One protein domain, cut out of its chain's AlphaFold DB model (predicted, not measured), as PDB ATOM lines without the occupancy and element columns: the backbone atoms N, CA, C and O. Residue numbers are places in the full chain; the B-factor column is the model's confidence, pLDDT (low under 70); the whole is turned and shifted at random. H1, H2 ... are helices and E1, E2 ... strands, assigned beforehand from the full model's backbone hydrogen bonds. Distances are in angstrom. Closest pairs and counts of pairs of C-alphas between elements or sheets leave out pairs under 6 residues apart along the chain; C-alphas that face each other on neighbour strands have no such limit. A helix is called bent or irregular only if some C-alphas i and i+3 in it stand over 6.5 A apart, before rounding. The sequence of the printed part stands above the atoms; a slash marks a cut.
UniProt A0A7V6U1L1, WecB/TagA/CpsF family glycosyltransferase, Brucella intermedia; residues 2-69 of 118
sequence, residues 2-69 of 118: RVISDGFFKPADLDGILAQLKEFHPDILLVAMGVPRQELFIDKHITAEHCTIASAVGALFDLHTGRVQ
ATOM      1  N   ARG A   2     140.729 112.906 204.027       94.19
ATOM      2  CA  ARG A   2     140.243 112.934 205.415       94.19
ATOM      3  C   ARG A   2     139.761 114.349 205.725       94.19
ATOM      4  O   ARG A   2     140.446 115.307 205.383       94.19
ATOM      5  N   VAL A   3     138.581 114.476 206.326       95.19
ATOM      6  CA  VAL A   3     138.070 115.767 206.804       95.19
ATOM      7  C   VAL A   3     138.550 115.953 208.236       95.19
ATOM      8  O   VAL A   3     138.262 115.113 209.082       95.19
ATOM      9  N   ILE A   4     139.300 117.026 208.487       95.94
ATOM     10  CA  ILE A   4     139.811 117.362 209.825       95.94
ATOM     11  C   ILE A   4     138.870 118.337 210.542       95.94
ATOM     12  O   ILE A   4     138.636 118.221 211.737       95.94
ATOM     13  N   SER A   5     138.320 119.310 209.812       95.25
ATOM     14  CA  SER A   5     137.441 120.344 210.357       95.25
ATOM     15  C   SER A   5     136.559 120.941 209.258       95.25
ATOM     16  O   SER A   5     136.893 120.858 208.074       95.25
ATOM     17  N   ASP A   6     135.452 121.564 209.657       93.62
ATOM     18  CA  ASP A   6     134.544 122.321 208.789       93.62
ATOM     19  C   ASP A   6     135.023 123.759 208.494       93.62
ATOM     20  O   ASP A   6     134.457 124.433 207.633       93.62
ATOM     21  N   GLY A   7     136.066 124.240 209.184       92.75
ATOM     22  CA  GLY A   7     136.605 125.596 209.028       92.75
ATOM     23  C   GLY A   7     135.901 126.687 209.854       92.75
ATOM     24  O   GLY A   7     136.299 127.854 209.786       92.75
ATOM     25  N   PHE A   8     134.902 126.340 210.672       93.38
ATOM     26  CA  PHE A   8     134.158 127.252 211.558       93.38
ATOM     27  C   PHE A   8     134.424 127.006 213.053       93.38
ATOM     28  O   PHE A   8     133.680 127.475 213.911       93.38
ATOM     29  N   PHE A   9     135.526 126.329 213.367       93.56
ATOM     30  CA  PHE A   9     135.955 126.001 214.726       93.56
ATOM     31  C   PHE A   9     136.276 127.227 215.599       93.56
ATOM     32  O   PHE A   9     136.630 128.306 215.094       93.56
ATOM     33  N   LYS A  10     136.170 127.049 216.924       94.44
ATOM     34  CA  LYS A  10     136.500 128.072 217.926       94.44
ATOM     35  C   LYS A  10     138.000 128.049 218.240       94.44
ATOM     36  O   LYS A  10     138.648 127.024 218.048       94.44
ATOM     37  N   PRO A  11     138.564 129.133 218.804       93.56
ATOM     38  CA  PRO A  11     139.968 129.146 219.221       93.56
ATOM     39  C   PRO A  11     140.347 128.011 220.184       93.56
ATOM     40  O   PRO A  11     141.465 127.524 220.118       93.56
ATOM     41  N   ALA A  12     139.414 127.562 221.032       95.94
ATOM     42  CA  ALA A  12     139.637 126.458 221.968       95.94
ATOM     43  C   ALA A  12     139.820 125.088 221.286       95.94
ATOM     44  O   ALA A  12     140.414 124.194 221.874       95.94
ATOM     45  N   ASP A  13     139.337 124.926 220.051       96.25
ATOM     46  CA  ASP A  13     139.430 123.668 219.302       96.25
ATOM     47  C   ASP A  13     140.732 123.578 218.484       96.25
ATOM     48  O   ASP A  13     141.040 122.535 217.902       96.25
ATOM     49  N   LEU A  14     141.494 124.678 218.407       97.00
ATOM     50  CA  LEU A  14     142.652 124.820 217.524       97.00
ATOM     51  C   LEU A  14     143.731 123.774 217.810       97.00
ATOM     52  O   LEU A  14     144.198 123.120 216.880       97.00
ATOM     53  N   ASP A  15     144.098 123.588 219.077       97.38
ATOM     54  CA  ASP A  15     145.172 122.662 219.454       97.38
ATOM     55  C   ASP A  15     144.820 121.218 219.074       97.38
ATOM     56  O   ASP A  15     145.661 120.477 218.566       97.38
ATOM     57  N   GLY A  16     143.546 120.839 219.224       97.88
ATOM     58  CA  GLY A  16     143.048 119.531 218.798       97.88
ATOM     59  C   GLY A  16     143.097 119.341 217.280       97.88
ATOM     60  O   GLY A  16     143.416 118.251 216.805       97.88
ATOM     61  N   ILE A  17     142.822 120.393 216.505       97.56
ATOM     62  CA  ILE A  17     142.925 120.365 215.038       97.56
ATOM     63  C   ILE A  17     144.386 120.217 214.598       97.56
ATOM     64  O   ILE A  17     144.679 119.401 213.723       97.56
ATOM     65  N   LEU A  18     145.304 120.974 215.203       98.25
ATOM     66  CA  LEU A  18     146.732 120.900 214.881       98.25
ATOM     67  C   LEU A  18     147.326 119.538 215.255       98.25
ATOM     68  O   LEU A  18     148.074 118.966 214.464       98.25
ATOM     69  N   ALA A  19     146.925 118.968 216.395       98.25
ATOM     70  CA  ALA A  19     147.318 117.617 216.786       98.25
ATOM     71  C   ALA A  19     146.855 116.565 215.765       98.25
ATOM     72  O   ALA A  19     147.658 115.743 215.328       98.25
ATOM     73  N   GLN A  20     145.596 116.635 215.315       98.06
ATOM     74  CA  GLN A  20     145.080 115.730 214.281       98.06
ATOM     75  C   GLN A  20     145.811 115.879 212.943       98.06
ATOM     76  O   GLN A  20     146.046 114.883 212.259       98.06
ATOM     77  N   LEU A  21     146.170 117.108 212.554       98.00
ATOM     78  CA  LEU A  21     146.958 117.352 211.345       98.00
ATOM     79  C   LEU A  21     148.357 116.751 211.457       98.00
ATOM     80  O   LEU A  21     148.791 116.080 210.529       98.00
ATOM     81  N   LYS A  22     149.027 116.946 212.595       98.12
ATOM     82  CA  LYS A  22     150.360 116.397 212.854       98.12
ATOM     83  C   LYS A  22     150.369 114.868 212.872       98.12
ATOM     84  O   LYS A  22     151.285 114.261 212.332       98.12
ATOM     85  N   GLU A  23     149.349 114.250 213.465       98.00
ATOM     86  CA  GLU A  23     149.193 112.792 213.480       98.00
ATOM     87  C   GLU A  23     148.929 112.235 212.076       98.00
ATOM     88  O   GLU A  23     149.504 111.223 211.684       98.00
ATOM     89  N   PHE A  24     148.050 112.887 211.314       97.81
ATOM     90  CA  PHE A  24     147.682 112.420 209.981       97.81
ATOM     91  C   PHE A  24     148.750 112.715 208.916       97.81
ATOM     92  O   PHE A  24     148.852 111.954 207.959       97.81
ATOM     93  N   HIS A  25     149.498 113.812 209.073       98.00
ATOM     94  CA  HIS A  25     150.564 114.314 208.194       98.00
ATOM     95  C   HIS A  25     150.261 114.168 206.684       98.00
ATOM     96  O   HIS A  25     150.899 113.388 205.979       98.00
ATOM     97  N   PRO A  26     149.240 114.870 206.148       97.88
ATOM     98  CA  PRO A  26     148.893 114.769 204.735       97.88
ATOM     99  C   PRO A  26     149.949 115.394 203.817       97.88
ATOM    100  O   PRO A  26     150.472 116.475 204.091       97.88
ATOM    101  N   ASP A  27     150.133 114.808 202.630       98.19
ATOM    102  CA  ASP A  27     150.929 115.432 201.564       98.19
ATOM    103  C   ASP A  27     150.349 116.789 201.142       98.19
ATOM    104  O   ASP A  27     151.076 117.748 200.887       98.19
ATOM    105  N   ILE A  28     149.017 116.881 201.076       98.00
ATOM    106  CA  ILE A  28     148.303 118.091 200.666       98.00
ATOM    107  C   ILE A  28     147.190 118.406 201.666       98.00
ATOM    108  O   ILE A  28     146.209 117.668 201.785       98.00
ATOM    109  N   LEU A  29     147.308 119.556 202.326       98.06
ATOM    110  CA  LEU A  29     146.275 120.148 203.169       98.06
ATOM    111  C   LEU A  29     145.507 121.218 202.384       98.06
ATOM    112  O   LEU A  29     146.047 122.268 202.041       98.06
ATOM    113  N   LEU A  30     144.222 120.976 202.122       98.00
ATOM    114  CA  LEU A  30     143.337 121.954 201.484       98.00
ATOM    115  C   LEU A  30     142.615 122.786 202.550       98.00
ATOM    116  O   LEU A  30     141.849 122.244 203.347       98.00
ATOM    117  N   VAL A  31     142.817 124.104 202.537       97.69
ATOM    118  CA  VAL A  31     142.213 125.038 203.499       97.69
ATOM    119  C   VAL A  31     141.200 125.935 202.789       97.69
ATOM    120  O   VAL A  31     141.554 126.737 201.925       97.69
ATOM    121  N   ALA A  32     139.928 125.806 203.165       96.19
ATOM    122  CA  ALA A  32     138.789 126.453 202.506       96.19
ATOM    123  C   ALA A  32     138.013 127.390 203.450       96.19
ATOM    124  O   ALA A  32     136.793 127.330 203.540       96.19
ATOM    125  N   MET A  33     138.719 128.252 204.190       95.50
ATOM    126  CA  MET A  33     138.107 129.145 205.196       95.50
ATOM    127  C   MET A  33     137.788 130.553 204.670       95.50
ATOM    128  O   MET A  33     137.309 131.408 205.417       95.50
ATOM    129  N   GLY A  34     138.060 130.803 203.387       91.69
ATOM    130  CA  GLY A  34     137.873 132.102 202.756       91.69
ATOM    131  C   GLY A  34     138.985 133.101 203.083       91.69
ATOM    132  O   GLY A  34     139.760 132.942 204.026       91.69
ATOM    133  N   VAL A  35     139.055 134.156 202.273       90.19
ATOM    134  CA  VAL A  35     140.093 135.195 202.355       90.19
ATOM    135  C   VAL A  35     139.664 136.287 203.344       90.19
ATOM    136  O   VAL A  35     138.526 136.754 203.231       90.19
ATOM    137  N   PRO A  36     140.533 136.759 204.261       93.00
ATOM    138  CA  PRO A  36     141.954 136.410 204.431       93.00
ATOM    139  C   PRO A  36     142.221 135.299 205.467       93.00
ATOM    140  O   PRO A  36     143.367 135.043 205.829       93.00
ATOM    141  N   ARG A  37     141.171 134.688 206.034       95.06
ATOM    142  CA  ARG A  37     141.286 133.784 207.191       95.06
ATOM    143  C   ARG A  37     142.139 132.554 206.887       95.06
ATOM    144  O   ARG A  37     142.904 132.132 207.746       95.06
ATOM    145  N   GLN A  38     141.995 131.972 205.700       96.81
ATOM    146  CA  GLN A  38     142.748 130.782 205.304       96.81
ATOM    147  C   GLN A  38     144.248 131.066 205.160       96.81
ATOM    148  O   GLN A  38     145.050 130.267 205.631       96.81
ATOM    149  N   GLU A  39     144.626 132.206 204.572       97.06
ATOM    150  CA  GLU A  39     146.030 132.584 204.406       97.06
ATOM    151  C   GLU A  39     146.671 132.835 205.770       97.06
ATOM    152  O   GLU A  39     147.721 132.275 206.063       97.06
ATOM    153  N   LEU A  40     145.989 133.594 206.633       97.00
ATOM    154  CA  LEU A  40     146.469 133.886 207.985       97.00
ATOM    155  C   LEU A  40     146.562 132.632 208.857       97.00
ATOM    156  O   LEU A  40     147.452 132.532 209.692       97.00
ATOM    157  N   PHE A  41     145.649 131.677 208.689       97.50
ATOM    158  CA  PHE A  41     145.723 130.413 209.413       97.50
ATOM    159  C   PHE A  41     146.924 129.577 208.974       97.50
ATOM    160  O   PHE A  41     147.639 129.063 209.830       97.50
ATOM    161  N   ILE A  42     147.142 129.456 207.660       98.06
ATOM    162  CA  ILE A  42     148.291 128.725 207.120       98.06
ATOM    163  C   ILE A  42     149.585 129.371 207.616       98.06
ATOM    164  O   ILE A  42     150.396 128.681 208.219       98.06
ATOM    165  N   ASP A  43     149.726 130.684 207.430       98.00
ATOM    166  CA  ASP A  43     150.911 131.451 207.827       98.00
ATOM    167  C   ASP A  43     151.218 131.328 209.327       98.00
ATOM    168  O   ASP A  43     152.357 131.114 209.728       98.00
ATOM    169  N   LYS A  44     150.184 131.412 210.171       97.81
ATOM    170  CA  LYS A  44     150.364 131.452 211.624       97.81
ATOM    171  C   LYS A  44     150.536 130.080 212.274       97.81
ATOM    172  O   LYS A  44     151.165 129.996 213.328       97.81
ATOM    173  N   HIS A  45     149.920 129.031 211.731       97.75
ATOM    174  CA  HIS A  45     149.763 127.762 212.453       97.75
ATOM    175  C   HIS A  45     150.305 126.543 211.719       97.75
ATOM    176  O   HIS A  45     150.629 125.550 212.368       97.75
ATOM    177  N   ILE A  46     150.388 126.586 210.391       98.25
ATOM    178  CA  ILE A  46     150.781 125.420 209.612       98.25
ATOM    179  C   ILE A  46     152.283 125.459 209.353       98.25
ATOM    180  O   ILE A  46     152.845 126.443 208.889       98.25
ATOM    181  N   THR A  47     152.931 124.342 209.653       98.06
ATOM    182  CA  THR A  47     154.376 124.136 209.505       98.06
ATOM    183  C   THR A  47     154.631 122.775 208.859       98.06
ATOM    184  O   THR A  47     153.698 121.995 208.660       98.06
ATOM    185  N   ALA A  48     155.899 122.450 208.594       97.62
ATOM    186  CA  ALA A  48     156.305 121.147 208.057       97.62
ATOM    187  C   ALA A  48     155.914 119.947 208.949       97.62
ATOM    188  O   ALA A  48     155.879 118.811 208.482       97.62
ATOM    189  N   GLU A  49     155.589 120.177 210.226       97.88
ATOM    190  CA  GLU A  49     155.089 119.125 211.120       97.88
ATOM    191  C   GLU A  49     153.647 118.710 210.817       97.88
ATOM    192  O   GLU A  49     153.208 117.664 211.277       97.88
ATOM    193  N   HIS A  50     152.899 119.532 210.080       98.38
ATOM    194  CA  HIS A  50     151.464 119.347 209.888       98.38
ATOM    195  C   HIS A  50     151.112 118.790 208.509       98.38
ATOM    196  O   HIS A  50     150.074 118.152 208.379       98.38
ATOM    197  N   CYS A  51     151.908 119.075 207.475       98.19
ATOM    198  CA  CYS A  51     151.697 118.602 206.104       98.19
ATOM    199  C   CYS A  51     152.906 118.920 205.212       98.19
ATOM    200  O   CYS A  51     153.699 119.806 205.543       98.19
ATOM    201  N   THR A  52     152.990 118.295 204.033       98.12
ATOM    202  CA  THR A  52     154.011 118.644 203.024       98.12
ATOM    203  C   THR A  52     153.674 119.960 202.309       98.12
ATOM    204  O   THR A  52     154.545 120.816 202.155       98.12
ATOM    205  N   ILE A  53     152.419 120.160 201.884       97.94
ATOM    206  CA  ILE A  53     151.959 121.393 201.220       97.94
ATOM    207  C   ILE A  53     150.582 121.803 201.749       97.94
ATOM    208  O   ILE A  53     149.622 121.040 201.669       97.94
ATOM    209  N   ALA A  54     150.452 123.055 202.194       98.00
ATOM    210  CA  ALA A  54     149.162 123.673 202.487       98.00
ATOM    211  C   ALA A  54     148.712 124.576 201.334       98.00
ATOM    212  O   ALA A  54     149.465 125.427 200.861       98.00
ATOM    213  N   SER A  55     147.468 124.409 200.888       97.69
ATOM    214  CA  SER A  55     146.888 125.180 199.792       97.69
ATOM    215  C   SER A  55     145.598 125.869 200.224       97.69
ATOM    216  O   SER A  55     144.619 125.232 200.616       97.69
ATOM    217  N   ALA A  56     145.600 127.196 200.124       97.31
ATOM    218  CA  ALA A  56     144.429 128.034 200.305       97.31
ATOM    219  C   ALA A  56     143.521 127.932 199.068       97.31
ATOM    220  O   ALA A  56     143.835 128.475 198.009       97.31
ATOM    221  N   VAL A  57     142.383 127.243 199.190       95.94
ATOM    222  CA  VAL A  57     141.509 126.930 198.040       95.94
ATOM    223  C   VAL A  57     140.248 127.792 197.957       95.94
ATOM    224  O   VAL A  57     139.536 127.762 196.950       95.94
ATOM    225  N   GLY A  58     139.953 128.591 198.986       92.88
ATOM    226  CA  GLY A  58     138.775 129.456 199.005       92.88
ATOM    227  C   GLY A  58     137.476 128.667 198.818       92.88
ATOM    228  O   GLY A  58     137.242 127.670 199.487       92.88
ATOM    229  N   ALA A  59     136.638 129.106 197.878       90.12
ATOM    230  CA  ALA A  59     135.304 128.548 197.629       90.12
ATOM    231  C   ALA A  59     135.304 127.239 196.805       90.12
ATOM    232  O   ALA A  59     134.299 126.911 196.174       90.12
ATOM    233  N   LEU A  60     136.421 126.503 196.751       92.75
ATOM    234  CA  LEU A  60     136.537 125.272 195.958       92.75
ATOM    235  C   LEU A  60     135.435 124.258 196.298       92.75
ATOM    236  O   LEU A  60     134.784 123.740 195.393       92.75
ATOM    237  N   PHE A  61     135.200 123.999 197.587       92.69
ATOM    238  CA  PHE A  61     134.184 123.034 198.011       92.69
ATOM    239  C   PHE A  61     132.759 123.539 197.768       92.69
ATOM    240  O   PHE A  61     131.903 122.750 197.376       92.69
ATOM    241  N   ASP A  62     132.504 124.843 197.893       90.50
ATOM    242  CA  ASP A  62     131.199 125.425 197.547       90.50
ATOM    243  C   ASP A  62     130.868 125.243 196.058       90.50
ATOM    244  O   ASP A  62     129.724 124.975 195.693       90.50
ATOM    245  N   LEU A  63     131.877 125.364 195.190       88.50
ATOM    246  CA  LEU A  63     131.741 125.112 193.756       88.50
ATOM    247  C   LEU A  63     131.566 123.617 193.464       88.50
ATOM    248  O   LEU A  63     130.748 123.249 192.626       88.50
ATOM    249  N   HIS A  64     132.328 122.759 194.149       90.50
ATOM    250  CA  HIS A  64     132.279 121.310 193.947       90.50
ATOM    251  C   HIS A  64     130.944 120.702 194.399       90.50
ATOM    252  O   HIS A  64     130.407 119.828 193.728       90.50
ATOM    253  N   THR A  65     130.385 121.198 195.505       91.44
ATOM    254  CA  THR A  65     129.082 120.764 196.041       91.44
ATOM    255  C   THR A  65     127.888 121.364 195.293       91.44
ATOM    256  O   THR A  65     126.749 121.009 195.576       91.44
ATOM    257  N   GLY A  66     128.117 122.294 194.357       87.81
ATOM    258  CA  GLY A  66     127.053 123.000 193.641       87.81
ATOM    259  C   GLY A  66     126.325 124.059 194.476       87.81
ATOM    260  O   GLY A  66     125.389 124.681 193.974       87.81
ATOM    261  N   ARG A  67     126.763 124.315 195.719       87.62
ATOM    262  CA  ARG A  67     126.229 125.385 196.578       87.62
ATOM    263  C   ARG A  67     126.381 126.756 195.920       87.62
ATOM    264  O   ARG A  67     125.487 127.593 196.025       87.62
ATOM    265  N   VAL A  68     127.507 126.985 195.244       85.31
ATOM    266  CA  VAL A  68     127.743 128.181 194.431       85.31
ATOM    267  C   VAL A  68     127.766 127.781 192.964       85.31
ATOM    268  O   VAL A  68     128.585 126.972 192.532       85.31
ATOM    269  N   GLN A  69     126.880 128.383 192.171       88.00
ATOM    270  CA  GLN A  69     126.845 128.129 190.737       88.00
ATOM    271  C   GLN A  69     128.021 128.809 190.044       88.00
ATOM    272  O   GLN A  69     128.140 130.037 190.034       88.00
TER     273      GLN A  69
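AT A GLANCE: This is residues 2 to 69 of the 118 residues of the protein "WecB/TagA/CpsF family glycosyltransferase" of Brucella intermedia (UniProt A0A7V6U1L1). What shape is this? Two short parallel strands, E1 and E2, make a small ribbon in the middle; H2 packs on it, H1 stands farther off, and the small H3 lies out toward one end of the longest axis. What is it made of? The 68 printed residues hold H1, E1, H2, E2 and H3 in that order, of mixed class, with the sheet order E1, E2. How large is it? It is compact, with a radius of gyration of the C-alphas of 12.0 A and spans of 36 by 25 by 20 A.

IN THESE COORDINATES: Where are the strands? E1 is residues 28 to 31, 9.7 A long, and E2 is residues 53 to 56, 10.1 A long. Where are the helices? H1 is residues 11 to 24, 20.6 A long from C-alpha 11 at (139.968, 129.146, 219.221); it is irregular, with C-alphas 12 and 15 7.2 A apart. H2 is residues 37 to 45, 11.7 A long, and H3 is residues 60 to 64, 6.2 A long, ending with C-alpha 64 at (132.279, 121.310, 193.947).

HOW THE PARTS SIT: How do the strands pair? E1 and E2 are parallel at 23 degrees, with N 29 and O 53 2.8 A apart, within hydrogen-bond range. With H2 between them along the chain they form a strand-helix-strand unit, two parallel neighbour strands joined through a helix, with a right-handed crossover. Where do the helices stand? The closest C-alphas of H2 and E2 are those of Gln 38 and Ala 56, 5.9 A apart. H1 and H2 are close but not clearly touching, with the C-alphas of Leu 18 and His 45 closest at 7.9 A; they run the same way at a steep tilt of 69 degrees, only just short of about perpendicular. H3 is apart from H1, H2 and E1. Are the helix backbones complete? Every O i to N i+4 pair is within hydrogen-bond range in H2 and H3, and 8 of 10 in H1.

THE WHOLE: What is the greatest reach? The two C-alphas farthest apart are those of Glu 49 and Gln 69, at 36.0 A. Is it continuous and confident? The printed part has no cut, no link between named elements is long, and no printed residue is under 70 in pLDDT.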